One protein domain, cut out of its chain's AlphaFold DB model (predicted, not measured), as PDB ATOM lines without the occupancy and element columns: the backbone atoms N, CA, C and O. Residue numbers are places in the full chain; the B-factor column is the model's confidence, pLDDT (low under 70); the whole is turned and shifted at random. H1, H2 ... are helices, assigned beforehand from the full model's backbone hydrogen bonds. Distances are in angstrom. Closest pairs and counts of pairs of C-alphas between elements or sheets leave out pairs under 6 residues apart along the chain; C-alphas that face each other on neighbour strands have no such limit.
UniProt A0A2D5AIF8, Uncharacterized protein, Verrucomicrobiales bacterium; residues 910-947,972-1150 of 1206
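This is residues 910 to 947 and 972 to 1150 of the 1206 residues of an uncharacterized protein of Verrucomicrobiales bacterium (UniProt A0A2D5AIF8). A core of short crossed helices has H6 in its middle, with H3 and H5 crossing it and H4 and H9 completing the core. From this core, H1 and H10 spread on one side as a wide V that meets near their ends, while long H8, with H7 set at an angle to it, makes a wing on the other side. The tail of H10, residues 1139 to 1148, sticks out with residues 1149 and 1150, as do residues 1074 to 1079 at the wing's end. The printed part has 217 residues, with ten named helices, H1 to H10 in order, and no named strand: all helix. It is only just compact, close to loose, with a radius of gyration of the C-alphas of 20.5 A and spans of 63 by 62 by 35 A.

H1, residues 910 to 934, begins at C-alpha 910 (19.053, 50.509, 64.664) and is 35.3 A long. H2 is residues 972 to 980, H3 987 to 1005 with 26.7 A, H4 1009 to 1016, and H5 1018 to 1028. H6, residues 1038 to 1054, is 24.2 A long, and H7, residues 1059 to 1074, 22.3 A. H8, residues 1087 to 1111, measures 35.1 A and begins at C-alpha 1087 (-22.362, 79.441, 60.536). H9 is residues 1119 to 1127; H10, residues 1130 to 1148, runs 27.1 A to C-alpha 1148 (22.777, 106.445, 39.611).

H9 is the hub, touching H1, H4, H5, H6 and H10. It only just touches H6, with 3 pairs of C-alphas within 8 A, the closest Phe 1046 and Phe 1123 at 6.4 A. H6 touches H3 at a steep tilt of 49 degrees, opposite ways, closest at the C-alphas of His 996 and Glu 1047, 4.9 A. H6 touches H5 at 61 degrees, steep, closest at Ser 1028 and Ala 1045, 3.9 A between C-alphas. H4 and H5 only just touch, only at the corner, with 3 pairs of C-alphas within 8 A. H1 touches H3 with residues 922 to 933 alone, and H1 and H10 only just touch, only at their ends, with 3 pairs of C-alphas within 8 A. H2 is close to H1 and H3 but not clearly touching. H7 touches H8 with residue 1060 alone, its C-alpha 7.0 A from that of Glu 1094. H1 and H8 are apart. Every O i to N i+4 pair is within hydrogen-bond range in each helix except H8, with 20 of 21.

The C-alphas farthest apart, of Ala 1078 and Met 1150, are 75.0 A apart. Residues 948 to 971 are not printed; C-alphas 947 and 972 are 14.9 A apart across this cut. The link from H7 to H8, 12 residues, is long. Mean pLDDT of the printed part is 81.0; 47 residues are under 70, among them 939 to 947, 972 to 985 and 1137 to 1150.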
ATOM      1  N   PHE A 910      20.491  50.300  64.825       63.62
ATOM      2  CA  PHE A 910      19.053  50.509  64.664       63.62
ATOM      3  C   PHE A 910      18.638  51.916  65.117       63.62
ATOM      4  O   PHE A 910      18.041  52.655  64.332       63.62
ATOM      5  N   LEU A 911      19.037  52.328  66.324       61.06
ATOM      6  CA  LEU A 911      18.773  53.668  66.861       61.06
ATOM      7  C   LEU A 911      19.382  54.773  65.986       61.06
ATOM      8  O   LEU A 911      18.723  55.779  65.737       61.06
ATOM      9  N   GLY A 912      20.587  54.566  65.444       69.50
ATOM     10  CA  GLY A 912      21.217  55.478  64.486       69.50
ATOM     11  C   GLY A 912      20.398  55.644  63.203       69.50
ATOM     12  O   GLY A 912      20.146  56.766  62.778       69.50
ATOM     13  N   ARG A 913      19.882  54.547  62.627       69.88
ATOM     14  CA  ARG A 913      19.008  54.602  61.438       69.88
ATOM     15  C   ARG A 913      17.664  55.284  61.716       69.88
ATOM     16  O   ARG A 913      17.168  56.004  60.850       69.88
ATOM     17  N   LEU A 914      17.094  55.089  62.906       63.81
ATOM     18  CA  LEU A 914      15.885  55.791  63.355       63.81
ATOM     19  C   LEU A 914      16.136  57.295  63.527       63.81
ATOM     20  O   LEU A 914      15.368  58.104  63.004       63.81
ATOM     21  N   ALA A 915      17.232  57.668  64.192       67.31
ATOM     22  CA  ALA A 915      17.647  59.056  64.361       67.31
ATOM     23  C   ALA A 915      17.904  59.738  63.007       67.31
ATOM     24  O   ALA A 915      17.386  60.826  62.777       67.31
ATOM     25  N   ASP A 916      18.610  59.081  62.083       70.88
ATOM     26  CA  ASP A 916      18.855  59.583  60.725       70.88
ATOM     27  C   ASP A 916      17.561  59.755  59.919       70.88
ATOM     28  O   ASP A 916      17.395  60.753  59.216       70.88
ATOM     29  N   SER A 917      16.633  58.794  59.999       72.69
ATOM     30  CA  SER A 917      15.345  58.878  59.303       72.69
ATOM     31  C   SER A 917      14.495  60.029  59.847       72.69
ATOM     32  O   SER A 917      14.037  60.884  59.083       72.69
ATOM     33  N   ARG A 918      14.387  60.138  61.178       72.25
ATOM     34  CA  ARG A 918      13.692  61.246  61.840       72.25
ATOM     35  C   ARG A 918      14.352  62.590  61.532       72.25
ATOM     36  O   ARG A 918      13.645  63.553  61.252       72.25
ATOM     37  N   MET A 919      15.682  62.662  61.519       72.38
ATOM     38  CA  MET A 919      16.419  63.881  61.183       72.38
ATOM     39  C   MET A 919      16.192  64.301  59.727       72.38
ATOM     40  O   MET A 919      16.021  65.489  59.462       72.38
ATOM     41  N   LYS A 920      16.124  63.352  58.781       77.12
ATOM     42  CA  LYS A 920      15.768  63.630  57.378       77.12
ATOM     43  C   LYS A 920      14.345  64.167  57.248       77.12
ATOM     44  O   LYS A 920      14.163  65.180  56.580       77.12
ATOM     45  N   GLN A 921      13.370  63.546  57.918       77.06
ATOM     46  CA  GLN A 921      11.983  64.021  57.934       77.06
ATOM     47  C   GLN A 921      11.887  65.443  58.505       77.06
ATOM     48  O   GLN A 921      11.348  66.328  57.852       77.06
ATOM     49  N   LEU A 922      12.487  65.689  59.675       76.88
ATOM     50  CA  LEU A 922      12.504  67.017  60.292       76.88
ATOM     51  C   LEU A 922      13.233  68.053  59.426       76.88
ATOM     52  O   LEU A 922      12.793  69.193  59.338       76.88
ATOM     53  N   THR A 923      14.318  67.668  58.749       77.25
ATOM     54  CA  THR A 923      15.031  68.558  57.821       77.25
ATOM     55  C   THR A 923      14.166  68.918  56.613       77.25
ATOM     56  O   THR A 923      14.203  70.069  56.186       77.25
ATOM     57  N   ALA A 924      13.370  67.981  56.086       80.62
ATOM     58  CA  ALA A 924      12.410  68.250  55.016       80.62
ATOM     59  C   ALA A 924      11.278  69.176  55.497       80.62
ATOM     60  O   ALA A 924      11.100  70.246  54.922       80.62
ATOM     61  N   ASP A 925      10.615  68.848  56.614       79.38
ATOM     62  CA  ASP A 925       9.563  69.678  57.226       79.38
ATOM     63  C   ASP A 925      10.050  71.120  57.491       79.38
ATOM     64  O   ASP A 925       9.347  72.099  57.223       79.38
ATOM     65  N   PHE A 926      11.277  71.270  58.004       82.44
ATOM     66  CA  PHE A 926      11.904  72.571  58.248       82.44
ATOM     67  C   PHE A 926      12.283  73.301  56.962       82.44
ATOM     68  O   PHE A 926      12.156  74.527  56.908       82.44
ATOM     69  N   TYR A 927      12.740  72.584  55.935       84.12
ATOM     70  CA  TYR A 927      13.046  73.175  54.638       84.12
ATOM     71  C   TYR A 927      11.778  73.684  53.950       84.12
ATOM     72  O   TYR A 927      11.796  74.798  53.436       84.12
ATOM     73  N   ASP A 928      10.668  72.949  54.022       86.56
ATOM     74  CA  ASP A 928       9.389  73.357  53.437       86.56
ATOM     75  C   ASP A 928       8.797  74.587  54.141       86.56
ATOM     76  O   ASP A 928       8.369  75.526  53.469       86.56
ATOM     77  N   ILE A 929       8.857  74.660  55.477       87.12
ATOM     78  CA  ILE A 929       8.475  75.874  56.226       87.12
ATOM     79  C   ILE A 929       9.387  77.052  55.865       87.12
ATOM     80  O   ILE A 929       8.913  78.161  55.622       87.12
ATOM     81  N   ALA A 930      10.703  76.834  55.803       84.94
ATOM     82  CA  ALA A 930      11.639  77.894  55.446       84.94
ATOM     83  C   ALA A 930      11.434  78.364  53.993       84.94
ATOM     84  O   ALA A 930      11.494  79.559  53.722       84.94
ATOM     85  N   LYS A 931      11.126  77.455  53.066       89.06
ATOM     86  CA  LYS A 931      10.792  77.758  51.670       89.06
ATOM     87  C   LYS A 931       9.462  78.496  51.543       89.06
ATOM     88  O   LYS A 931       9.354  79.417  50.738       89.06
ATOM     89  N   GLN A 932       8.483  78.160  52.378       91.25
ATOM     90  CA  GLN A 932       7.227  78.893  52.490       91.25
ATOM     91  C   GLN A 932       7.440  80.344  52.965       91.25
ATOM     92  O   GLN A 932       6.839  81.254  52.403       91.25
ATOM     93  N   ILE A 933       8.312  80.580  53.954       90.12
ATOM     94  CA  ILE A 933       8.512  81.908  54.571       90.12
ATOM     95  C   ILE A 933       9.552  82.778  53.836       90.12
ATOM     96  O   ILE A 933       9.440  84.003  53.820       90.12
ATOM     97  N   PHE A 934      10.578  82.176  53.229       88.00
ATOM     98  CA  PHE A 934      11.693  82.893  52.589       88.00
ATOM     99  C   PHE A 934      11.746  82.742  51.055       88.00
ATOM    100  O   PHE A 934      12.597  83.364  50.411       88.00
ATOM    101  N   GLY A 935      10.842  81.952  50.466       88.00
ATOM    102  CA  GLY A 935      10.825  81.619  49.040       88.00
ATOM    103  C   GLY A 935      11.861  80.558  48.640       88.00
ATOM    104  O   GLY A 935      12.523  79.950  49.478       88.00
ATOM    105  N   GLU A 936      12.022  80.345  47.328       81.00
ATOM    106  CA  GLU A 936      12.919  79.317  46.756       81.00
ATOM    107  C   GLU A 936      14.395  79.469  47.169       81.00
ATOM    108  O   GLU A 936      15.058  78.474  47.464       81.00
ATOM    109  N   ASP A 937      14.928  80.698  47.249       65.44
ATOM    110  CA  ASP A 937      16.233  80.909  47.893       65.44
ATOM    111  C   ASP A 937      16.042  80.988  49.416       65.44
ATOM    112  O   ASP A 937      16.181  82.059  50.020       65.44
ATOM    113  N   VAL A 938      15.754  79.842  50.036       71.81
ATOM    114  CA  VAL A 938      15.941  79.654  51.478       71.81
ATOM    115  C   VAL A 938      17.380  80.069  51.811       71.81
ATOM    116  O   VAL A 938      18.311  79.518  51.206       71.81
ATOM    117  N   PRO A 939      17.614  81.024  52.738       59.69
ATOM    118  CA  PRO A 939      18.962  81.438  53.109       59.69
ATOM    119  C   PRO A 939      19.760  80.199  53.497       59.69
ATOM    120  O   PRO A 939      19.329  79.495  54.407       59.69
ATOM    121  N   ARG A 940      20.867  79.900  52.787       48.75
ATOM    122  CA  ARG A 940      21.599  78.622  52.915       48.75
ATOM    123  C   ARG A 940      21.780  78.265  54.389       48.75
ATOM    124  O   ARG A 940      22.663  78.813  55.052       48.75
ATOM    125  N   ILE A 941      20.965  77.326  54.876       45.91
ATOM    126  CA  ILE A 941      21.047  76.802  56.237       45.91
ATOM    127  C   ILE A 941      22.293  75.922  56.262       45.91
ATOM    128  O   ILE A 941      22.242  74.718  56.029       45.91
ATOM    129  N   LYS A 942      23.455  76.556  56.449       39.91
ATOM    130  CA  LYS A 942      24.731  75.863  56.582       39.91
ATOM    131  C   LYS A 942      24.687  75.070  57.884       39.91
ATOM    132  O   LYS A 942      24.957  75.614  58.947       39.91
ATOM    133  N   LEU A 943      24.401  73.775  57.775       39.22
ATOM    134  CA  LEU A 943      24.520  72.789  58.854       39.22
ATOM    135  C   LEU A 943      25.996  72.472  59.204       39.22
ATOM    136  O   LEU A 943      26.281  71.450  59.822       39.22
ATOM    137  N   ASN A 944      26.948  73.318  58.785       35.41
ATOM    138  CA  ASN A 944      28.376  73.086  58.978       35.41
ATOM    139  C   ASN A 944      28.748  73.150  60.460       35.41
ATOM    140  O   ASN A 944      28.359  74.061  61.190       35.41
ATOM    141  N   GLN A 945      29.565  72.185  60.869       39.97
ATOM    142  CA  GLN A 945      30.030  72.014  62.243       39.97
ATOM    143  C   GLN A 945      31.159  72.998  62.616       39.97
ATOM    144  O   GLN A 945      31.559  73.064  63.780       39.97
ATOM    145  N   ASP A 946      31.635  73.786  61.647       40.16
ATOM    146  CA  ASP A 946      32.801  74.660  61.761       40.16
ATOM    147  C   ASP A 946      32.489  75.969  62.499       40.16
ATOM    148  O   ASP A 946      31.629  76.763  62.107       40.16
ATOM    149  N   LYS A 947      33.242  76.208  63.574       44.16
ATOM    150  CA  LYS A 947      33.165  77.411  64.409       44.16
ATOM    151  C   LYS A 947      33.674  78.631  63.635       44.16
ATOM    152  O   LYS A 947      34.843  78.676  63.257       44.16
ATOM    153  N   PRO A 972      19.681  77.660  62.762       51.03
ATOM    154  CA  PRO A 972      18.300  77.444  63.186       51.03
ATOM    155  C   PRO A 972      18.026  75.976  63.532       51.03
ATOM    156  O   PRO A 972      17.505  75.696  64.597       51.03
ATOM    157  N   VAL A 973      18.481  75.023  62.710       51.69
ATOM    158  CA  VAL A 973      18.317  73.585  62.989       51.69
ATOM    159  C   VAL A 973      19.170  73.117  64.175       51.69
ATOM    160  O   VAL A 973      18.695  72.326  64.984       51.69
ATOM    161  N   ARG A 974      20.412  73.600  64.321       46.41
ATOM    162  CA  ARG A 974      21.304  73.192  65.422       46.41
ATOM    163  C   ARG A 974      20.844  73.780  66.753       46.41
ATOM    164  O   ARG A 974      20.809  73.060  67.742       46.41
ATOM    165  N   ASP A 975      20.466  75.048  66.759       47.53
ATOM    166  CA  ASP A 975      20.013  75.771  67.939       47.53
ATOM    167  C   ASP A 975      18.600  75.325  68.327       47.53
ATOM    168  O   ASP A 975      18.356  75.112  69.507       47.53
ATOM    169  N   LEU A 976      17.711  75.008  67.373       53.28
ATOM    170  CA  LEU A 976      16.499  74.235  67.669       53.28
ATOM    171  C   LEU A 976      16.860  72.922  68.372       53.28
ATOM    172  O   LEU A 976      16.403  72.691  69.491       53.28
ATOM    173  N   VAL A 977      17.699  72.079  67.757       52.84
ATOM    174  CA  VAL A 977      18.049  70.754  68.297       52.84
ATOM    175  C   VAL A 977      18.670  70.835  69.696       52.84
ATOM    176  O   VAL A 977      18.278  70.056  70.563       52.84
ATOM    177  N   VAL A 978      19.564  71.798  69.937       47.75
ATOM    178  CA  VAL A 978      20.295  71.970  71.205       47.75
ATOM    179  C   VAL A 978      19.472  72.691  72.280       47.75
ATOM    180  O   VAL A 978      19.500  72.269  73.431       47.75
ATOM    181  N   ILE A 979      18.734  73.756  71.947       45.22
ATOM    182  CA  ILE A 979      17.976  74.553  72.933       45.22
ATOM    183  C   ILE A 979      16.681  73.839  73.347       45.22
ATOM    184  O   ILE A 979      16.219  74.003  74.475       45.22
ATOM    185  N   ASN A 980      16.067  73.057  72.450       48.34
ATOM    186  CA  ASN A 980      14.683  72.604  72.617       48.34
ATOM    187  C   ASN A 980      14.476  71.080  72.730       48.34
ATOM    188  O   ASN A 980      13.323  70.657  72.815       48.34
ATOM    189  N   ASN A 981      15.532  70.258  72.772       56.16
ATOM    190  CA  ASN A 981      15.439  68.786  72.846       56.16
ATOM    191  C   ASN A 981      14.538  68.194  71.733       56.16
ATOM    192  O   ASN A 981      13.608  67.423  71.964       56.16
ATOM    193  N   VAL A 982      14.780  68.634  70.493       56.78
ATOM    194  CA  VAL A 982      13.876  68.483  69.329       56.78
ATOM    195  C   VAL A 982      13.445  67.051  69.026       56.78
ATOM    196  O   VAL A 982      12.328  66.856  68.554       56.78
ATOM    197  N   LEU A 983      14.292  66.060  69.308       55.09
ATOM    198  CA  LEU A 983      13.985  64.649  69.057       55.09
ATOM    199  C   LEU A 983      12.784  64.144  69.876       55.09
ATOM    200  O   LEU A 983      12.092  63.236  69.425       55.09
ATOM    201  N   GLU A 984      12.496  64.763  71.025       62.84
ATOM    202  CA  GLU A 984      11.369  64.419  71.905       62.84
ATOM    203  C   GLU A 984      10.100  65.240  71.617       62.84
ATOM    204  O   GLU A 984       9.036  64.964  72.173       62.84
ATOM    205  N   ARG A 985      10.172  66.274  70.765       67.19
ATOM    206  CA  ARG A 985       9.024  67.149  70.486       67.19
ATOM    207  C   ARG A 985       8.186  66.645  69.311       67.19
ATOM    208  O   ARG A 985       8.691  66.251  68.259       67.19
ATOM    209  N   THR A 986       6.869  66.747  69.473       80.81
ATOM    210  CA  THR A 986       5.899  66.532  68.392       80.81
ATOM    211  C   THR A 986       6.142  67.513  67.240       80.81
ATOM    212  O   THR A 986       6.552  68.656  67.456       80.81
ATOM    213  N   SER A 987       5.846  67.094  66.005       76.62
ATOM    214  CA  SER A 987       6.026  67.930  64.805       76.62
ATOM    215  C   SER A 987       5.296  69.275  64.909       76.62
ATOM    216  O   SER A 987       5.842  70.294  64.502       76.62
ATOM    217  N   GLY A 988       4.113  69.313  65.536       81.06
ATOM    218  CA  GLY A 988       3.378  70.552  65.815       81.06
ATOM    219  C   GLY A 988       4.204  71.589  66.587       81.06
ATOM    220  O   GLY A 988       4.317  72.728  66.139       81.06
ATOM    221  N   ASN A 989       4.851  71.185  67.685       83.19
ATOM    222  CA  ASN A 989       5.698  72.078  68.484       83.19
ATOM    223  C   ASN A 989       6.926  72.559  67.698       83.19
ATOM    224  O   ASN A 989       7.333  73.708  67.835       83.19
ATOM    225  N   LEU A 990       7.505  71.694  66.863       82.62
ATOM    226  CA  LEU A 990       8.670  72.019  66.037       82.62
ATOM    227  C   LEU A 990       8.333  73.020  64.925       82.62
ATOM    228  O   LEU A 990       9.084  73.967  64.701       82.62
ATOM    229  N   ASN A 991       7.171  72.856  64.291       86.12
ATOM    230  CA  ASN A 991       6.626  73.813  63.331       86.12
ATOM    231  C   ASN A 991       6.389  75.183  63.990       86.12
ATOM    232  O   ASN A 991       6.762  76.208  63.424       86.12
ATOM    233  N   SER A 992       5.820  75.188  65.202       88.81
ATOM    234  CA  SER A 992       5.573  76.392  66.007       88.81
ATOM    235  C   SER A 992       6.869  77.174  66.253       88.81
ATOM    236  O   SER A 992       6.978  78.340  65.868       88.81
ATOM    237  N   THR A 993       7.911  76.512  66.777       88.44
ATOM    238  CA  THR A 993       9.212  77.163  66.996       88.44
ATOM    239  C   THR A 993       9.868  77.609  65.685       88.44
ATOM    240  O   THR A 993      10.490  78.664  65.648       88.44
ATOM    241  N   MET A 994       9.707  76.879  64.575       88.12
ATOM    242  CA  MET A 994      10.216  77.335  63.273       88.12
ATOM    243  C   MET A 994       9.548  78.622  62.783       88.12
ATOM    244  O   MET A 994      10.248  79.492  62.265       88.12
ATOM    245  N   PHE A 995       8.230  78.777  62.944       94.06
ATOM    246  CA  PHE A 995       7.548  80.031  62.604       94.06
ATOM    247  C   PHE A 995       8.046  81.183  63.481       94.06
ATOM    248  O   PHE A 995       8.380  82.247  62.959       94.06
ATOM    249  N   HIS A 996       8.171  80.936  64.784       95.75
ATOM    250  CA  HIS A 996       8.701  81.881  65.761       95.75
ATOM    251  C   HIS A 996      10.102  82.402  65.378       95.75
ATOM    252  O   HIS A 996      10.326  83.602  65.237       95.75
ATOM    253  N   GLU A 997      11.042  81.491  65.131       90.62
ATOM    254  CA  GLU A 997      12.446  81.815  64.844       90.62
ATOM    255  C   GLU A 997      12.644  82.379  63.426       90.62
ATOM    256  O   GLU A 997      13.554  83.172  63.164       90.62
ATOM    257  N   SER A 998      11.758  82.018  62.494       90.81
ATOM    258  CA  SER A 998      11.709  82.642  61.169       90.81
ATOM    259  C   SER A 998      11.213  84.087  61.242       90.81
ATOM    260  O   SER A 998      11.693  84.927  60.480       90.81
ATOM    261  N   TRP A 999      10.322  84.413  62.184       96.31
ATOM    262  CA  TRP A 999       9.881  85.788  62.401       96.31
ATOM    263  C   TRP A 999      10.991  86.683  62.962       96.31
ATOM    264  O   TRP A 999      11.198  87.772  62.428       96.31
ATOM    265  N   HIS A1000      11.797  86.202  63.920       93.88
ATOM    266  CA  HIS A1000      12.995  86.930  64.383       93.88
ATOM    267  C   HIS A1000      13.958  87.253  63.229       93.88
ATOM    268  O   HIS A1000      14.555  88.330  63.184       93.88
ATOM    269  N   ARG A1001      14.089  86.363  62.236       87.69
ATOM    270  CA  ARG A1001      14.876  86.627  61.013       87.69
ATOM    271  C   ARG A1001      14.223  87.669  60.106       87.69
ATOM    272  O   ARG A1001      14.930  88.512  59.558       87.69
ATOM    273  N   ILE A1002      12.898  87.635  59.963       92.38
ATOM    274  CA  ILE A1002      12.129  88.652  59.235       92.38
ATOM    275  C   ILE A1002      12.311  90.031  59.875       92.38
ATOM    276  O   ILE A1002      12.693  90.967  59.180       92.38
ATOM    277  N   GLN A1003      12.140  90.148  61.192       93.38
ATOM    278  CA  GLN A1003      12.299  91.408  61.923       93.38
ATOM    279  C   GLN A1003      13.692  92.018  61.763       93.38
ATOM    280  O   GLN A1003      13.808  93.221  61.545       93.38
ATOM    281  N   ASN A1004      14.739  91.194  61.850       88.25
ATOM    282  CA  ASN A1004      16.122  91.670  61.814       88.25
ATOM    283  C   ASN A1004      16.661  91.948  60.397       88.25
ATOM    284  O   ASN A1004      17.662  92.649  60.277       88.25
ATOM    285  N   GLY A1005      16.057  91.389  59.337       86.69
ATOM    286  CA  GLY A1005      16.626  91.448  57.979       86.69
ATOM    287  C   GLY A1005      15.671  91.778  56.829       86.69
ATOM    288  O   GLY A1005      16.151  92.031  55.728       86.69
ATOM    289  N   TYR A1006      14.352  91.768  57.047       91.38
ATOM    290  CA  TYR A1006      13.338  91.873  55.985       91.38
ATOM    291  C   TYR A1006      12.131  92.764  56.338       91.38
ATOM    292  O   TYR A1006      11.153  92.773  55.594       91.38
ATOM    293  N   LEU A1007      12.159  93.508  57.450       94.31
ATOM    294  CA  LEU A1007      11.171  94.555  57.725       94.31
ATOM    295  C   LEU A1007      11.778  95.932  57.462       94.31
ATOM    296  O   LEU A1007      12.774  96.313  58.076       94.31
ATOM    297  N   ASN A1008      11.151  96.707  56.575       94.44
ATOM    298  CA  ASN A1008      11.503  98.113  56.400       94.44
ATOM    299  C   ASN A1008      10.910  98.967  57.545       94.44
ATOM    300  O   ASN A1008      10.073  98.519  58.337       94.44
ATOM    301  N   ARG A1009      11.341 100.232  57.650       93.88
ATOM    302  CA  ARG A1009      10.912 101.130  58.742       93.88
ATOM    303  C   ARG A1009       9.395 101.349  58.792       93.88
ATOM    304  O   ARG A1009       8.866 101.528  59.884       93.88
ATOM    305  N   GLN A1010       8.696 101.331  57.655       94.94
ATOM    306  CA  GLN A1010       7.236 101.479  57.620       94.94
ATOM    307  C   GLN A1010       6.547 100.233  58.191       94.94
ATOM    308  O   GLN A1010       5.693 100.354  59.066       94.94
ATOM    309  N   GLN A1011       6.991  99.038  57.797       96.12
ATOM    310  CA  GLN A1011       6.472  97.764  58.308       96.12
ATOM    311  C   GLN A1011       6.712  97.594  59.819       96.12
ATOM    312  O   GLN A1011       5.835  97.113  60.535       96.12
ATOM    313  N   LEU A1012       7.855  98.061  60.338       95.94
ATOM    314  CA  LEU A1012       8.101  98.113  61.786       95.94
ATOM    315  C   LEU A1012       7.130  99.062  62.513       95.94
ATOM    316  O   LEU A1012       6.669  98.739  63.606       95.94
ATOM    317  N   ARG A1013       6.755 100.197  61.907       96.19
ATOM    318  CA  ARG A1013       5.745 101.107  62.477       96.19
ATOM    319  C   ARG A1013       4.316 100.558  62.392       96.19
ATOM    320  O   ARG A1013       3.540 100.818  63.304       96.19
ATOM    321  N   VAL A1014       3.973  99.759  61.374       97.00
ATOM    322  CA  VAL A1014       2.690  99.017  61.323       97.00
ATOM    323  C   VAL A1014       2.532  98.114  62.554       97.00
ATOM    324  O   VAL A1014       1.441  98.025  63.111       97.00
ATOM    325  N   LEU A1015       3.621  97.487  63.013       96.75
ATOM    326  CA  LEU A1015       3.636  96.650  64.219       96.75
ATOM    327  C   LEU A1015       3.580  97.466  65.525       96.75
ATOM    328  O   LEU A1015       3.049  96.978  66.520       96.75
ATOM    329  N   ASP A1016       4.115  98.691  65.536       95.62
ATOM    330  CA  ASP A1016       4.174  99.551  66.730       95.62
ATOM    331  C   ASP A1016       2.972 100.513  66.884       95.62
ATOM    332  O   ASP A1016       2.718 101.028  67.976       95.62
ATOM    333  N   GLY A1017       2.183 100.735  65.828       94.50
ATOM    334  CA  GLY A1017       0.949 101.528  65.881       94.50
ATOM    335  C   GLY A1017      -0.109 100.936  66.826       94.50
ATOM    336  O   GLY A1017      -0.071  99.753  67.152       94.50
ATOM    337  N   VAL A1018      -1.091 101.738  67.256       93.12
ATOM    338  CA  VAL A1018      -2.101 101.335  68.268       93.12
ATOM    339  C   VAL A1018      -2.842 100.045  67.882       93.12
ATOM    340  O   VAL A1018      -2.900  99.104  68.672       93.12
ATOM    341  N   PHE A1019      -3.348  99.967  66.649       92.38
ATOM    342  CA  PHE A1019      -4.001  98.761  66.123       92.38
ATOM    343  C   PHE A1019      -3.016  97.608  65.916       92.38
ATOM    344  O   PHE A1019      -3.371  96.451  66.133       92.38
ATOM    345  N   GLY A1020      -1.765  97.924  65.569       95.12
ATOM    346  CA  GLY A1020      -0.693  96.942  65.489       95.12
ATOM    347  C   GLY A1020      -0.469  96.259  66.831       95.12
ATOM    348  O   GLY A1020      -0.557  95.037  66.923       95.12
ATOM    349  N   LYS A1021      -0.324  97.045  67.899       95.50
ATOM    350  CA  LYS A1021      -0.183  96.555  69.273       95.50
ATOM    351  C   LYS A1021      -1.372  95.692  69.707       95.50
ATOM    352  O   LYS A1021      -1.148  94.577  70.168       95.50
ATOM    353  N   GLN A1022      -2.611  96.129  69.465       93.00
ATOM    354  CA  GLN A1022      -3.816  95.334  69.762       93.00
ATOM    355  C   GLN A1022      -3.861  94.002  68.989       93.00
ATOM    356  O   GLN A1022      -4.196  92.959  69.553       93.00
ATOM    357  N   ASN A1023      -3.491  94.002  67.705       93.25
ATOM    358  CA  ASN A1023      -3.405  92.779  66.905       93.25
ATOM    359  C   ASN A1023      -2.308  91.834  67.409       93.25
ATOM    360  O   ASN A1023      -2.504  90.619  67.429       93.25
ATOM    361  N   LEU A1024      -1.165  92.376  67.829       95.81
ATOM    362  CA  LEU A1024      -0.069  91.601  68.400       95.81
ATOM    363  C   LEU A1024      -0.454  90.963  69.736       95.81
ATOM    364  O   LEU A1024      -0.149  89.792  69.941       95.81
ATOM    365  N   GLU A1025      -1.170  91.670  70.612       93.69
ATOM    366  CA  GLU A1025      -1.737  91.091  71.839       93.69
ATOM    367  C   GLU A1025      -2.743  89.977  71.522       93.69
ATOM    368  O   GLU A1025      -2.636  88.880  72.070       93.69
ATOM    369  N   PHE A1026      -3.672  90.225  70.589       91.56
ATOM    370  CA  PHE A1026      -4.672  89.248  70.151       91.56
ATOM    371  C   PHE A1026      -4.024  87.961  69.620       91.56
ATOM    372  O   PHE A1026      -4.355  86.863  70.068       91.56
ATOM    373  N   PHE A1027      -3.065  88.079  68.696       93.62
ATOM    374  CA  PHE A1027      -2.411  86.913  68.107       93.62
ATOM    375  C   PHE A1027      -1.439  86.225  69.067       93.62
ATOM    376  O   PHE A1027      -1.410  85.000  69.099       93.62
ATOM    377  N   SER A1028      -0.650  86.958  69.856       95.38
ATOM    378  CA  SER A1028       0.306  86.349  70.800       95.38
ATOM    379  C   SER A1028      -0.364  85.749  72.037       95.38
ATOM    380  O   SER A1028       0.200  84.844  72.651       95.38
ATOM    381  N   ARG A1029      -1.553  86.252  72.408       94.00
ATOM    382  CA  ARG A1029      -2.221  86.034  73.705       94.00
ATOM    383  C   ARG A1029      -1.398  86.537  74.904       94.00
ATOM    384  O   ARG A1029      -1.584  86.080  76.034       94.00
ATOM    385  N   ILE A1030      -0.499  87.493  74.664       92.12
ATOM    386  CA  ILE A1030       0.356  88.147  75.660       92.12
ATOM    387  C   ILE A1030       0.014  89.640  75.684       92.12
ATOM    388  O   ILE A1030       0.239  90.344  74.706       92.12
ATOM    389  N   GLU A1031      -0.492  90.127  76.819       83.19
ATOM    390  CA  GLU A1031      -0.673  91.565  77.073       83.19
ATOM    391  C   GLU A1031       0.676  92.305  77.012       83.19
ATOM    392  O   GLU A1031       1.660  91.895  77.649       83.19
ATOM    393  N   MET A1032       0.705  93.437  76.309       77.94
ATOM    394  CA  MET A1032       1.817  94.380  76.317       77.94
ATOM    395  C   MET A1032       2.077  94.858  77.752       77.94
ATOM    396  O   MET A1032       1.166  95.069  78.550       77.94
ATOM    397  N   GLY A1033       3.351  95.022  78.109       78.88
ATOM    398  CA  GLY A1033       3.744  95.467  79.450       78.88
ATOM    399  C   GLY A1033       3.918  94.355  80.494       78.88
ATOM    400  O   GLY A1033       4.395  94.642  81.591       78.88
ATOM    401  N   ARG A1034       3.680  93.072  80.169       85.62
ATOM    402  CA  ARG A1034       4.028  91.925  81.047       85.62
ATOM    403  C   ARG A1034       5.542  91.657  81.204       85.62
ATOM    404  O   ARG A1034       5.935  90.582  81.645       85.62
ATOM    405  N   GLY A1035       6.404  92.607  80.836       89.69
ATOM    406  CA  GLY A1035       7.868  92.467  80.869       89.69
ATOM    407  C   GLY A1035       8.460  91.582  79.762       89.69
ATOM    408  O   GLY A1035       9.678  91.453  79.681       89.69
ATOM    409  N   VAL A1036       7.619  91.004  78.899       90.56
ATOM    410  CA  VAL A1036       8.034  90.334  77.661       90.56
ATOM    411  C   VAL A1036       8.464  91.403  76.654       90.56
ATOM    412  O   VAL A1036       7.792  92.427  76.517       90.56
ATOM    413  N   GLN A1037       9.590  91.196  75.968       91.56
ATOM    414  CA  GLN A1037      10.080  92.159  74.981       91.56
ATOM    415  C   GLN A1037       9.129  92.228  73.767       91.56
ATOM    416  O   GLN A1037       8.655  91.179  73.328       91.56
ATOM    417  N   PRO A1038       8.880  93.409  73.165       92.75
ATOM    418  CA  PRO A1038       7.977  93.529  72.015       92.75
ATOM    419  C   PRO A1038       8.340  92.619  70.832       92.75
ATOM    420  O   PRO A1038       7.446  92.113  70.159       92.75
ATOM    421  N   ILE A1039       9.635  92.355  70.617       94.94
ATOM    422  CA  ILE A1039      10.126  91.447  69.569       94.94
ATOM    423  C   ILE A1039       9.616  90.003  69.760       94.94
ATOM    424  O   ILE A1039       9.172  89.380  68.800       94.94
ATOM    425  N   GLU A1040       9.573  89.521  71.008       94.81
ATOM    426  CA  GLU A1040       9.057  88.201  71.403       94.81
ATOM    427  C   GLU A1040       7.526  88.142  71.299       94.81
ATOM    428  O   GLU A1040       6.977  87.153  70.817       94.81
ATOM    429  N   ILE A1041       6.820  89.219  71.674       96.06
ATOM    430  CA  ILE A1041       5.360  89.324  71.473       96.06
ATOM    431  C   ILE A1041       5.031  89.217  69.976       96.06
ATOM    432  O   ILE A1041       4.112  88.496  69.593       96.06
ATOM    433  N   GLN A1042       5.810  89.880  69.120       96.62
ATOM    434  CA  GLN A1042       5.665  89.806  67.666       96.62
ATOM    435  C   GLN A1042       5.964  88.402  67.110       96.62
ATOM    436  O   GLN A1042       5.180  87.902  66.303       96.62
ATOM    437  N   ALA A1043       7.015  87.727  67.586       96.75
ATOM    438  CA  ALA A1043       7.321  86.350  67.188       96.75
ATOM    439  C   ALA A1043       6.237  85.351  67.628       96.75
ATOM    440  O   ALA A1043       5.797  84.532  66.821       96.75
ATOM    441  N   ARG A1044       5.709  85.479  68.855       96.56
ATOM    442  CA  ARG A1044       4.547  84.709  69.339       96.56
ATOM    443  C   ARG A1044       3.272  84.984  68.547       96.56
ATOM    444  O   ARG A1044       2.499  84.065  68.282       96.56
ATOM    445  N   ALA A1045       3.047  86.233  68.150       96.88
ATOM    446  CA  ALA A1045       1.918  86.606  67.309       96.88
ATOM    447  C   ALA A1045       2.007  85.954  65.916       96.88
ATOM    448  O   ALA A1045       1.020  85.379  65.450       96.88
ATOM    449  N   PHE A1046       3.182  85.974  65.280       97.56
ATOM    450  CA  PHE A1046       3.385  85.323  63.983       97.56
ATOM    451  C   PHE A1046       3.334  83.788  64.072       97.56
ATOM    452  O   PHE A1046       2.712  83.149  63.227       97.56
ATOM    453  N   GLU A1047       3.915  83.189  65.114       96.19
ATOM    454  CA  GLU A1047       3.833  81.752  65.406       96.19
ATOM    455  C   GLU A1047       2.377  81.263  65.459       96.19
ATOM    456  O   GLU A1047       2.005  80.306  64.769       96.19
ATOM    457  N   ASN A1048       1.528  81.958  66.221       95.69
ATOM    458  CA  ASN A1048       0.109  81.629  66.320       95.69
ATOM    459  C   ASN A1048      -0.630  81.891  64.997       95.69
ATOM    460  O   ASN A1048      -1.432  81.055  64.575       95.69
ATOM    461  N   PHE A1049      -0.334  82.994  64.296       96.19
ATOM    462  CA  PHE A1049      -0.878  83.281  62.962       96.19
ATOM    463  C   PHE A1049      -0.586  82.158  61.958       96.19
ATOM    464  O   PHE A1049      -1.503  81.621  61.330       96.19
ATOM    465  N   ALA A1050       0.679  81.766  61.836       96.19
ATOM    466  CA  ALA A1050       1.128  80.755  60.895       96.19
ATOM    467  C   ALA A1050       0.586  79.360  61.246       96.19
ATOM    468  O   ALA A1050       0.189  78.603  60.358       96.19
ATOM    469  N   THR A1051       0.480  79.049  62.542       93.94
ATOM    470  CA  THR A1051      -0.133  77.808  63.039       93.94
ATOM    471  C   THR A1051      -1.625  77.739  62.711       93.94
ATOM    472  O   THR A1051      -2.097  76.707  62.230       93.94
ATOM    473  N   MET A1052      -2.375  78.836  62.886       93.31
ATOM    474  CA  MET A1052      -3.772  78.914  62.437       93.31
ATOM    475  C   MET A1052      -3.878  78.697  60.927       93.31
ATOM    476  O   MET A1052      -4.666  77.856  60.486       93.31
ATOM    477  N   LYS A1053      -3.055  79.402  60.141       94.94
ATOM    478  CA  LYS A1053      -3.143  79.359  58.681       94.94
ATOM    479  C   LYS A1053      -2.763  77.988  58.110       94.94
ATOM    480  O   LYS A1053      -3.469  77.491  57.234       94.94
ATOM    481  N   ARG A1054      -1.758  77.311  58.685       92.31
ATOM    482  CA  ARG A1054      -1.413  75.911  58.363       92.31
ATOM    483  C   ARG A1054      -2.530  74.930  58.731       92.31
ATOM    484  O   ARG A1054      -2.729  73.950  58.023       92.31
ATOM    485  N   ALA A1055      -3.296  75.201  59.789       91.75
ATOM    486  CA  ALA A1055      -4.477  74.416  60.160       91.75
ATOM    487  C   ALA A1055      -5.727  74.720  59.301       91.75
ATOM    488  O   ALA A1055      -6.826  74.292  59.658       91.75
ATOM    489  N   GLY A1056      -5.593  75.496  58.215       94.25
ATOM    490  CA  GLY A1056      -6.711  75.937  57.376       94.25
ATOM    491  C   GLY A1056      -7.674  76.897  58.081       94.25
ATOM    492  O   GLY A1056      -8.782  77.113  57.594       94.25
ATOM    493  N   ARG A1057      -7.281  77.457  59.235       92.12
ATOM    494  CA  ARG A1057      -8.091  78.390  60.023       92.12
ATOM    495  C   ARG A1057      -7.743  79.822  59.661       92.12
ATOM    496  O   ARG A1057      -6.579  80.198  59.536       92.12
ATOM    497  N   THR A1058      -8.773  80.640  59.548       88.31
ATOM    498  CA  THR A1058      -8.661  82.082  59.350       88.31
ATOM    499  C   THR A1058      -8.732  82.820  60.690       88.31
ATOM    500  O   THR A1058      -9.133  82.255  61.708       88.31
ATOM    501  N   ARG A1059      -8.413  84.123  60.695       83.38
ATOM    502  CA  ARG A1059      -8.631  85.009  61.861       83.38
ATOM    503  C   ARG A1059     -10.077  84.947  62.379       83.38
ATOM    504  O   ARG A1059     -10.294  85.001  63.586       83.38
ATOM    505  N   LYS A1060     -11.035  84.775  61.460       85.38
ATOM    506  CA  LYS A1060     -12.465  84.601  61.739       85.38
ATOM    507  C   LYS A1060     -12.729  83.351  62.569       85.38
ATOM    508  O   LYS A1060     -13.374  83.417  63.598       85.38
ATOM    509  N   ASP A1061     -12.149  82.208  62.205       85.44
ATOM    510  CA  ASP A1061     -12.397  80.951  62.925       85.44
ATOM    511  C   ASP A1061     -11.978  81.007  64.403       85.44
ATOM    512  O   ASP A1061     -12.595  80.346  65.242       85.44
ATOM    513  N   VAL A1062     -10.967  81.819  64.738       81.38
ATOM    514  CA  VAL A1062     -10.542  82.046  66.128       81.38
ATOM    515  C   VAL A1062     -11.368  83.117  66.828       81.38
ATOM    516  O   VAL A1062     -11.828  82.851  67.936       81.38
ATOM    517  N   MET A1063     -11.671  84.252  66.188       80.88
ATOM    518  CA  MET A1063     -12.611  85.232  66.757       80.88
ATOM    519  C   MET A1063     -13.991  84.614  67.011       80.88
ATOM    520  O   MET A1063     -14.570  84.810  68.075       80.88
ATOM    521  N   ARG A1064     -14.473  83.771  66.097       83.25
ATOM    522  CA  ARG A1064     -15.671  82.953  66.261       83.25
ATOM    523  C   ARG A1064     -15.582  82.008  67.451       83.25
ATOM    524  O   ARG A1064     -16.557  81.879  68.185       83.25
ATOM    525  N   ALA A1065     -14.461  81.306  67.618       83.50
ATOM    526  CA  ALA A1065     -14.275  80.377  68.729       83.50
ATOM    527  C   ALA A1065     -14.284  81.116  70.075       83.50
ATOM    528  O   ALA A1065     -15.034  80.728  70.967       83.50
ATOM    529  N   GLU A1066     -13.538  82.215  70.182       80.88
ATOM    530  CA  GLU A1066     -13.443  83.042  71.389       80.88
ATOM    531  C   GLU A1066     -14.761  83.774  71.691       80.88
ATOM    532  O   GLU A1066     -15.174  83.841  72.845       80.88
ATOM    533  N   MET A1067     -15.492  84.235  70.669       80.62
ATOM    534  CA  MET A1067     -16.839  84.804  70.812       80.62
ATOM    535  C   MET A1067     -17.859  83.753  71.268       80.62
ATOM    536  O   MET A1067     -18.699  84.038  72.115       80.62
ATOM    537  N   ILE A1068     -17.806  82.526  70.737       84.06
ATOM    538  CA  ILE A1068     -18.669  81.427  71.194       84.06
ATOM    539  C   ILE A1068     -18.341  81.056  72.642       84.06
ATOM    540  O   ILE A1068     -19.267  80.887  73.430       84.06
ATOM    541  N   GLU A1069     -17.060  80.965  73.002       83.38
ATOM    542  CA  GLU A1069     -16.609  80.686  74.370       83.38
ATOM    543  C   GLU A1069     -17.041  81.793  75.343       83.38
ATOM    544  O   GLU A1069     -17.586  81.504  76.409       83.38
ATOM    545  N   PHE A1070     -16.899  83.061  74.948       81.12
ATOM    546  CA  PHE A1070     -17.406  84.217  75.686       81.12
ATOM    547  C   PHE A1070     -18.928  84.156  75.869       81.12
ATOM    548  O   PHE A1070     -19.416  84.263  76.991       81.12
ATOM    549  N   LEU A1071     -19.698  83.927  74.802       84.38
ATOM    550  CA  LEU A1071     -21.160  83.857  74.881       84.38
ATOM    551  C   LEU A1071     -21.650  82.647  75.693       84.38
ATOM    552  O   LEU A1071     -22.630  82.772  76.426       84.38
ATOM    553  N   ASP A1072     -20.980  81.495  75.602       85.94
ATOM    554  CA  ASP A1072     -21.269  80.318  76.434       85.94
ATOM    555  C   ASP A1072     -20.934  80.561  77.916       85.94
ATOM    556  O   ASP A1072     -21.635  80.033  78.782       85.94
ATOM    557  N   ARG A1073     -19.921  81.389  78.215       86.38
ATOM    558  CA  ARG A1073     -19.523  81.762  79.580       86.38
ATOM    559  C   ARG A1073     -20.427  82.826  80.208       86.38
ATOM    560  O   ARG A1073     -20.892  82.623  81.326       86.38
ATOM    561  N   GLU A1074     -20.685  83.934  79.512       87.69
ATOM    562  CA  GLU A1074     -21.465  85.065  80.046       87.69
ATOM    563  C   GLU A1074     -22.984  84.851  79.925       87.69
ATOM    564  O   GLU A1074     -23.764  85.327  80.752       87.69
ATOM    565  N   PHE A1075     -23.430  84.102  78.910       87.06
ATOM    566  CA  PHE A1075     -24.844  83.796  78.670       87.06
ATOM    567  C   PHE A1075     -25.076  82.281  78.575       87.06
ATOM    568  O   PHE A1075     -25.553  81.810  77.535       87.06
ATOM    569  N   PRO A1076     -24.785  81.500  79.634       84.50
ATOM    570  CA  PRO A1076     -24.910  80.048  79.607       84.50
ATOM    571  C   PRO A1076     -26.354  79.633  79.305       84.50
ATOM    572  O   PRO A1076     -27.297  79.968  80.027       84.50
ATOM    573  N   GLN A1077     -26.542  78.885  78.217       83.12
ATOM    574  CA  GLN A1077     -27.841  78.342  77.819       83.12
ATOM    575  C   GLN A1077     -27.805  76.817  77.777       83.12
ATOM    576  O   GLN A1077     -26.781  76.210  77.485       83.12
ATOM    577  N   ALA A1078     -28.972  76.184  77.937       67.06
ATOM    578  CA  ALA A1078     -29.139  74.724  77.872       67.06
ATOM    579  C   ALA A1078     -28.704  74.068  76.536       67.06
ATOM    580  O   ALA A1078     -28.733  72.847  76.398       67.06
ATOM    581  N   LYS A1079     -28.334  74.868  75.527       79.38
ATOM    582  CA  LYS A1079     -27.610  74.452  74.320       79.38
ATOM    583  C   LYS A1079     -26.601  75.550  73.990       79.38
ATOM    584  O   LYS A1079     -27.035  76.687  73.810       79.38
ATOM    585  N   SER A1080     -25.325  75.180  73.866       84.81
ATOM    586  CA  SER A1080     -24.223  76.091  73.525       84.81
ATOM    587  C   SER A1080     -24.541  76.976  72.314       84.81
ATOM    588  O   SER A1080     -25.153  76.525  71.333       84.81
ATOM    589  N   TRP A1081     -24.079  78.224  72.368       83.88
ATOM    590  CA  TRP A1081     -24.161  79.212  71.296       83.88
ATOM    591  C   TRP A1081     -23.559  78.710  69.985       83.88
ATOM    592  O   TRP A1081     -24.070  79.063  68.921       83.88
ATOM    593  N   ARG A1082     -22.605  77.769  70.036       82.50
ATOM    594  CA  ARG A1082     -22.063  77.046  68.871       82.50
ATOM    595  C   ARG A1082     -23.135  76.398  67.987       82.50
ATOM    596  O   ARG A1082     -22.922  76.252  66.788       82.50
ATOM    597  N   LYS A1083     -24.282  76.004  68.560       82.31
ATOM    598  CA  LYS A1083     -25.426  75.419  67.828       82.31
ATOM    599  C   LYS A1083     -26.493  76.447  67.419       82.31
ATOM    600  O   LYS A1083     -27.401  76.083  66.678       82.31
ATOM    601  N   LYS A1084     -26.428  77.689  67.915       76.88
ATOM    602  CA  LYS A1084     -27.436  78.744  67.673       76.88
ATOM    603  C   LYS A1084     -26.948  79.847  66.740       76.88
ATOM    604  O   LYS A1084     -27.729  80.326  65.926       76.88
ATOM    605  N   LEU A1085     -25.668  80.207  66.819       74.88
ATOM    606  CA  LEU A1085     -24.986  81.004  65.805       74.88
ATOM    607  C   LEU A1085     -24.729  80.114  64.583       74.88
ATOM    608  O   LEU A1085     -23.659  79.517  64.425       74.88
ATOM    609  N   THR A1086     -25.760  79.995  63.741       68.88
ATOM    610  CA  THR A1086     -25.678  79.362  62.420       68.88
ATOM    611  C   THR A1086     -24.482  79.931  61.670       68.88
ATOM    612  O   THR A1086     -24.334  81.152  61.600       68.88
ATOM    613  N   ALA A1087     -23.642  79.049  61.121       64.69
ATOM    614  CA  ALA A1087     -22.362  79.441  60.536       64.69
ATOM    615  C   ALA A1087     -22.501  80.543  59.480       64.69
ATOM    616  O   ALA A1087     -21.696  81.461  59.478       64.69
ATOM    617  N   GLU A1088     -23.552  80.492  58.663       71.81
ATOM    618  CA  GLU A1088     -23.819  81.446  57.583       71.81
ATOM    619  C   GLU A1088     -24.114  82.862  58.105       71.81
ATOM    620  O   GLU A1088     -23.411  83.802  57.747       71.81
ATOM    621  N   ALA A1089     -25.096  83.026  59.000       71.44
ATOM    622  CA  ALA A1089     -25.479  84.347  59.511       71.44
ATOM    623  C   ALA A1089     -24.342  85.052  60.273       71.44
ATOM    624  O   ALA A1089     -24.186  86.267  60.163       71.44
ATOM    625  N   TYR A1090     -23.535  84.292  61.024       75.69
ATOM    626  CA  TYR A1090     -22.358  84.848  61.687       75.69
ATOM    627  C   TYR A1090     -21.238  85.154  60.685       75.69
ATOM    628  O   TYR A1090     -20.700  86.251  60.729       75.69
ATOM    629  N   ALA A1091     -20.942  84.255  59.737       73.88
ATOM    630  CA  ALA A1091     -19.882  84.464  58.747       73.88
ATOM    631  C   ALA A1091     -20.113  85.696  57.855       73.88
ATOM    632  O   ALA A1091     -19.140  86.329  57.456       73.88
ATOM    633  N   VAL A1092     -21.367  86.062  57.558       78.69
ATOM    634  CA  VAL A1092     -21.688  87.287  56.798       78.69
ATOM    635  C   VAL A1092     -21.406  88.548  57.622       78.69
ATOM    636  O   VAL A1092     -20.701  89.439  57.149       78.69
ATOM    637  N   LEU A1093     -21.910  88.619  58.860       73.19
ATOM    638  CA  LEU A1093     -21.664  89.763  59.752       73.19
ATOM    639  C   LEU A1093     -20.177  89.898  60.106       73.19
ATOM    640  O   LEU A1093     -19.640  91.001  60.140       73.19
ATOM    641  N   GLU A1094     -19.504  88.772  60.325       79.31
ATOM    642  CA  GLU A1094     -18.076  88.705  60.606       79.31
ATOM    643  C   GLU A1094     -17.228  89.072  59.382       79.31
ATOM    644  O   GLU A1094     -16.273  89.822  59.529       79.31
ATOM    645  N   ASP A1095     -17.553  88.625  58.161       80.38
ATOM    646  CA  ASP A1095     -16.809  89.058  56.968       80.38
ATOM    647  C   ASP A1095     -16.908  90.573  56.757       80.38
ATOM    648  O   ASP A1095     -15.887  91.224  56.541       80.38
ATOM    649  N   ALA A1096     -18.104  91.148  56.906       79.94
ATOM    650  CA  ALA A1096     -18.297  92.594  56.841       79.94
ATOM    651  C   ALA A1096     -17.492  93.329  57.931       79.94
ATOM    652  O   ALA A1096     -16.745  94.261  57.626       79.94
ATOM    653  N   TRP A1097     -17.575  92.874  59.186       83.00
ATOM    654  CA  TRP A1097     -16.849  93.469  60.312       83.00
ATOM    655  C   TRP A1097     -15.326  93.372  60.157       83.00
ATOM    656  O   TRP A1097     -14.611  94.339  60.402       83.00
ATOM    657  N   MET A1098     -14.812  92.232  59.694       83.19
ATOM    658  CA  MET A1098     -13.374  92.016  59.520       83.19
ATOM    659  C   MET A1098     -12.805  92.787  58.330       83.19
ATOM    660  O   MET A1098     -11.682  93.284  58.415       83.19
ATOM    661  N   ARG A1099     -13.576  92.953  57.248       86.19
ATOM    662  CA  ARG A1099     -13.226  93.881  56.163       86.19
ATOM    663  C   ARG A1099     -13.184  95.320  56.669       86.19
ATOM    664  O   ARG A1099     -12.221  96.016  56.372       86.19
ATOM    665  N   LEU A1100     -14.165  95.738  57.474       86.56
ATOM    666  CA  LEU A1100     -14.212  97.078  58.064       86.56
ATOM    667  C   LEU A1100     -13.035  97.334  59.020       86.56
ATOM    668  O   LEU A1100     -12.400  98.380  58.920       86.56
ATOM    669  N   LEU A1101     -12.700  96.387  59.904       85.56
ATOM    670  CA  LEU A1101     -11.547  96.505  60.804       85.56
ATOM    671  C   LEU A1101     -10.219  96.547  60.042       85.56
ATOM    672  O   LEU A1101      -9.409  97.432  60.306       85.56
ATOM    673  N   ASN A1102     -10.005  95.648  59.075       87.50
ATOM    674  CA  ASN A1102      -8.791  95.660  58.258       87.50
ATOM    675  C   ASN A1102      -8.693  96.950  57.421       87.50
ATOM    676  O   ASN A1102      -7.612  97.518  57.306       87.50
ATOM    677  N   PHE A1103      -9.805  97.443  56.862       91.50
ATOM    678  CA  PHE A1103      -9.842  98.720  56.144       91.50
ATOM    679  C   PHE A1103      -9.516  99.891  57.078       91.50
ATOM    680  O   PHE A1103      -8.633 100.680  56.763       91.50
ATOM    681  N   ARG A1104     -10.139  99.962  58.262       90.81
ATOM    682  CA  ARG A1104      -9.842 100.975  59.289       90.81
ATOM    683  C   ARG A1104      -8.366 100.956  59.683       90.81
ATOM    684  O   ARG A1104      -7.749 102.012  59.729       90.81
ATOM    685  N   GLU A1105      -7.793  99.785  59.946       92.44
ATOM    686  CA  GLU A1105      -6.378  99.643  60.303       92.44
ATOM    687  C   GLU A1105      -5.452 100.114  59.175       92.44
ATOM    688  O   GLU A1105      -4.563 100.926  59.423       92.44
ATOM    689  N   ARG A1106      -5.690  99.674  57.930       96.06
ATOM    690  CA  ARG A1106      -4.928 100.124  56.753       96.06
ATOM    691  C   ARG A1106      -5.036 101.637  56.548       96.06
ATOM    692  O   ARG A1106      -4.023 102.273  56.284       96.06
ATOM    693  N   THR A1107      -6.226 102.216  56.717       93.00
ATOM    694  CA  THR A1107      -6.458 103.666  56.619       93.00
ATOM    695  C   THR A1107      -5.726 104.427  57.722       93.00
ATOM    696  O   THR A1107      -5.034 105.396  57.432       93.00
ATOM    697  N   MET A1108      -5.786 103.969  58.976       91.50
ATOM    698  CA  MET A1108      -5.071 104.604  60.091       91.50
ATOM    699  C   MET A1108      -3.546 104.494  59.948       91.50
ATOM    700  O   MET A1108      -2.834 105.456  60.240       91.50
ATOM    701  N   ASN A1109      -3.036 103.362  59.454       94.50
ATOM    702  CA  ASN A1109      -1.617 103.201  59.135       94.50
ATOM    703  C   ASN A1109      -1.196 104.079  57.946       94.50
ATOM    704  O   ASN A1109      -0.127 104.683  58.000       94.50
ATOM    705  N   TYR A1110      -2.042 104.237  56.926       94.88
ATOM    706  CA  TYR A1110      -1.795 105.153  55.812       94.88
ATOM    707  C   TYR A1110      -1.734 106.617  56.273       94.88
ATOM    708  O   TYR A1110      -0.741 107.285  55.996       94.88
ATOM    709  N   ILE A1111      -2.714 107.073  57.066       91.69
ATOM    710  CA  ILE A1111      -2.733 108.416  57.680       91.69
ATOM    711  C   ILE A1111      -1.490 108.643  58.557       91.69
ATOM    712  O   ILE A1111      -0.907 109.721  58.539       91.69
ATOM    713  N   SER A1112      -1.027 107.613  59.271       88.94
ATOM    714  CA  SER A1112       0.184 107.677  60.110       88.94
ATOM    715  C   SER A1112       1.506 107.574  59.324       88.94
ATOM    716  O   SER A1112       2.571 107.470  59.932       88.94
ATOM    717  N   GLY A1113       1.478 107.539  57.985       93.25
ATOM    718  CA  GLY A1113       2.680 107.404  57.148       93.25
ATOM    719  C   GLY A1113       3.345 106.017  57.186       93.25
ATOM    720  O   GLY A1113       4.495 105.864  56.769       93.25
ATOM    721  N   ASN A1114       2.631 104.998  57.672       93.81
ATOM    722  CA  ASN A1114       3.081 103.603  57.775       93.81
ATOM    723  C   ASN A1114       2.690 102.756  56.546       93.81
ATOM    724  O   ASN A1114       3.024 101.574  56.479       93.81
ATOM    725  N   GLY A1115       1.991 103.355  55.576       94.00
ATOM    726  CA  GLY A1115       1.470 102.688  54.382       94.00
ATOM    727  C   GLY A1115       0.110 102.015  54.603       94.00
ATOM    728  O   GLY A1115      -0.335 101.811  55.731       94.00
ATOM    729  N   PHE A1116      -0.571 101.661  53.509       96.25
ATOM    730  CA  PHE A1116      -1.916 101.067  53.533       96.25
ATOM    731  C   PHE A1116      -1.870  99.551  53.822       96.25
ATOM    732  O   PHE A1116      -2.269  98.721  53.006       96.25
ATOM    733  N   MET A1117      -1.323  99.181  54.983       96.69
ATOM    734  CA  MET A1117      -1.024  97.799  55.379       96.69
ATOM    735  C   MET A1117      -1.480  97.536  56.821       96.69
ATOM    736  O   MET A1117      -1.305  98.386  57.689       96.69
ATOM    737  N   SER A1118      -2.061  96.364  57.084       97.00
ATOM    738  CA  SER A1118      -2.363  95.873  58.439       97.00
ATOM    739  C   SER A1118      -1.304  94.880  58.931       97.00
ATOM    740  O   SER A1118      -0.564  94.302  58.130       97.00
ATOM    741  N   VAL A1119      -1.274  94.593  60.237       96.56
ATOM    742  CA  VAL A1119      -0.453  93.493  60.788       96.56
ATOM    743  C   VAL A1119      -0.833  92.150  60.161       96.56
ATOM    744  O   VAL A1119       0.040  91.322  59.912       96.56
ATOM    745  N   TYR A1120      -2.115  91.945  59.842       95.56
ATOM    746  CA  TYR A1120      -2.572  90.733  59.161       95.56
ATOM    747  C   TYR A1120      -1.964  90.605  57.756       95.56
ATOM    748  O   TYR A1120      -1.531  89.520  57.385       95.56
ATOM    749  N   ASP A1121      -1.882  91.705  57.002       96.25
ATOM    750  CA  ASP A1121      -1.270  91.715  55.667       96.25
ATOM    751  C   ASP A1121       0.237  91.462  55.735       96.25
ATOM    752  O   ASP A1121       0.773  90.715  54.920       96.25
ATOM    753  N   LEU A1122       0.918  92.053  56.722       97.06
ATOM    754  CA  LEU A1122       2.349  91.854  56.931       97.06
ATOM    755  C   LEU A1122       2.667  90.396  57.305       97.06
ATOM    756  O   LEU A1122       3.598  89.800  56.762       97.06
ATOM    757  N   PHE A1123       1.863  89.802  58.191       97.31
ATOM    758  CA  PHE A1123       1.966  88.388  58.549       97.31
ATOM    759  C   PHE A1123       1.617  87.468  57.371       97.31
ATOM    760  O   PHE A1123       2.270  86.442  57.193       97.31
ATOM    761  N   ASP A1124       0.646  87.821  56.525       96.06
ATOM    762  CA  ASP A1124       0.310  87.017  55.347       96.06
ATOM    763  C   ASP A1124       1.417  87.066  54.281       96.06
ATOM    764  O   ASP A1124       1.824  86.033  53.745       96.06
ATOM    765  N   GLN A1125       1.993  88.246  54.035       96.00
ATOM    766  CA  GLN A1125       3.152  88.397  53.153       96.00
ATOM    767  C   GLN A1125       4.372  87.625  53.676       96.00
ATOM    768  O   GLN A1125       5.101  87.028  52.888       96.00
ATOM    769  N   ALA A1126       4.594  87.597  54.992       95.94
ATOM    770  CA  ALA A1126       5.642  86.785  55.606       95.94
ATOM    771  C   ALA A1126       5.376  85.277  55.471       95.94
ATOM    772  O   ALA A1126       6.260  84.527  55.072       95.94
ATOM    773  N   TYR A1127       4.155  84.823  55.755       96.50
ATOM    774  CA  TYR A1127       3.774  83.408  55.683       96.50
ATOM    775  C   TYR A1127       3.721  82.853  54.248       96.50
ATOM    776  O   TYR A1127       3.844  81.649  54.049       96.50
ATOM    777  N   SER A1128       3.532  83.714  53.249       95.00
ATOM    778  CA  SER A1128       3.563  83.359  51.822       95.00
ATOM    779  C   SER A1128       4.923  83.594  51.149       95.00
ATOM    780  O   SER A1128       5.050  83.375  49.944       95.00
ATOM    781  N   GLY A1129       5.919  84.105  51.881       94.38
ATOM    782  CA  GLY A1129       7.235  84.469  51.350       94.38
ATOM    783  C   GLY A1129       7.256  85.719  50.462       94.38
ATOM    784  O   GLY A1129       8.332  86.171  50.061       94.38
ATOM    785  N   GLN A1130       6.098  86.332  50.196       94.06
ATOM    786  CA  GLN A1130       5.979  87.569  49.420       94.06
ATOM    787  C   GLN A1130       6.747  88.732  50.055       94.06
ATOM    788  O   GLN A1130       7.357  89.512  49.335       94.06
ATOM    789  N   LEU A1131       6.786  88.825  51.386       93.06
ATOM    790  CA  LEU A1131       7.518  89.875  52.101       93.06
ATOM    791  C   LEU A1131       9.008  89.871  51.731       93.06
ATOM    792  O   LEU A1131       9.584  90.902  51.390       93.06
ATOM    793  N   VAL A1132       9.609  88.679  51.741       88.44
ATOM    794  CA  VAL A1132      11.018  88.454  51.402       88.44
ATOM    795  C   VAL A1132      11.260  88.658  49.905       88.44
ATOM    796  O   VAL A1132      12.295  89.207  49.528       88.44
ATOM    797  N   ALA A1133      10.315  88.270  49.045       84.69
ATOM    798  CA  ALA A1133      10.390  88.525  47.607       84.69
ATOM    799  C   ALA A1133      10.337  90.032  47.275       84.69
ATOM    800  O   ALA A1133      11.165  90.519  46.504       84.69
ATOM    801  N   ASN A1134       9.427  90.779  47.908       84.75
ATOM    802  CA  ASN A1134       9.245  92.219  47.718       84.75
ATOM    803  C   ASN A1134      10.473  93.011  48.199       84.75
ATOM    804  O   ASN A1134      10.987  93.861  47.476       84.75
ATOM    805  N   GLN A1135      11.013  92.674  49.375       80.62
ATOM    806  CA  GLN A1135      12.226  93.295  49.933       80.62
ATOM    807  C   GLN A1135      13.460  93.131  49.029       80.62
ATOM    808  O   GLN A1135      14.267  94.049  48.902       80.62
ATOM    809  N   ARG A1136      13.603  91.990  48.336       70.38
ATOM    810  CA  ARG A1136      14.680  91.800  47.343       70.38
ATOM    811  C   ARG A1136      14.544  92.754  46.153       70.38
ATOM    812  O   ARG A1136      15.558  93.190  45.614       70.38
ATOM    813  N   PHE A1137      13.315  93.087  45.761       51.69
ATOM    814  CA  PHE A1137      13.039  94.037  44.684       51.69
ATOM    815  C   PHE A1137      13.280  95.494  45.122       51.69
ATOM    816  O   PHE A1137      13.900  96.250  44.375       51.69
ATOM    817  N   GLU A1138      12.899  95.876  46.349       58.47
ATOM    818  CA  GLU A1138      13.252  97.193  46.916       58.47
ATOM    819  C   GLU A1138      14.772  97.360  47.057       58.47
ATOM    820  O   GLU A1138      15.324  98.370  46.620       58.47
ATOM    821  N   GLY A1139      15.478  96.345  47.573       57.72
ATOM    822  CA  GLY A1139      16.941  96.352  47.664       57.72
ATOM    823  C   GLY A1139      17.625  96.478  46.297       57.72
ATOM    824  O   GLY A1139      18.616  97.193  46.166       57.72
ATOM    825  N   PHE A1140      17.074  95.854  45.253       47.34
ATOM    826  CA  PHE A1140      17.526  96.044  43.870       47.34
ATOM    827  C   PHE A1140      17.320  97.490  43.382       47.34
ATOM    828  O   PHE A1140      18.240  98.078  42.812       47.34
ATOM    829  N   TYR A1141      16.159  98.096  43.654       50.31
ATOM    830  CA  TYR A1141      15.887  99.489  43.283       50.31
ATOM    831  C   TYR A1141      16.801 100.476  44.024       50.31
ATOM    832  O   TYR A1141      17.294 101.440  43.438       50.31
ATOM    833  N   GLN A1142      17.094 100.211  45.300       51.59
ATOM    834  CA  GLN A1142      18.037 101.009  46.075       51.59
ATOM    835  C   GLN A1142      19.465 100.915  45.511       51.59
ATOM    836  O   GLN A1142      20.142 101.934  45.420       51.59
ATOM    837  N   VAL A1143      19.897  99.741  45.038       51.50
ATOM    838  CA  VAL A1143      21.195  99.574  44.359       51.50
ATOM    839  C   VAL A1143      21.255 100.335  43.035       51.50
ATOM    840  O   VAL A1143      22.283 100.943  42.745       51.50
ATOM    841  N   LEU A1144      20.174 100.350  42.247       49.94
ATOM    842  CA  LEU A1144      20.100 101.185  41.041       49.94
ATOM    843  C   LEU A1144      20.235 102.673  41.388       49.94
ATOM    844  O   LEU A1144      21.025 103.367  40.757       49.94
ATOM    845  N   LYS A1145      19.540 103.137  42.432       57.34
ATOM    846  CA  LYS A1145      19.612 104.526  42.905       57.34
ATOM    847  C   LYS A1145      20.992 104.896  43.465       57.34
ATOM    848  O   LYS A1145      21.458 106.009  43.260       57.34
ATOM    849  N   GLU A1146      21.664 103.973  44.155       56.81
ATOM    850  CA  GLU A1146      23.036 104.159  44.653       56.81
ATOM    851  C   GLU A1146      24.076 104.174  43.521       56.81
ATOM    852  O   GLU A1146      25.067 104.891  43.633       56.81
ATOM    853  N   LEU A1147      23.849 103.427  42.430       57.94
ATOM    854  CA  LEU A1147      24.660 103.469  41.207       57.94
ATOM    855  C   LEU A1147      24.420 104.752  40.397       57.94
ATOM    856  O   LEU A1147      25.378 105.365  39.938       57.94
ATOM    857  N   GLU A1148      23.165 105.183  40.259       61.09
ATOM    858  CA  GLU A1148      22.777 106.445  39.611       61.09
ATOM    859  C   GLU A1148      23.311 107.671  40.373       61.09
ATOM    860  O   GLU A1148      23.695 108.668  39.765       61.09
ATOM    861  N   ALA A1149      23.410 107.577  41.702       64.69
ATOM    862  CA  ALA A1149      24.005 108.598  42.558       64.69
ATOM    863  C   ALA A1149      25.549 108.581  42.602       64.69
ATOM    864  O   ALA A1149      26.131 109.422  43.289       64.69
ATOM    865  N   MET A1150      26.236 107.659  41.908       69.00
ATOM    866  CA  MET A1150      27.702 107.706  41.819       69.00
ATOM    867  C   MET A1150      28.133 108.850  40.908       69.00
ATOM    868  O   MET A1150      27.869 108.859  39.707       69.00
TER     869      MET A1150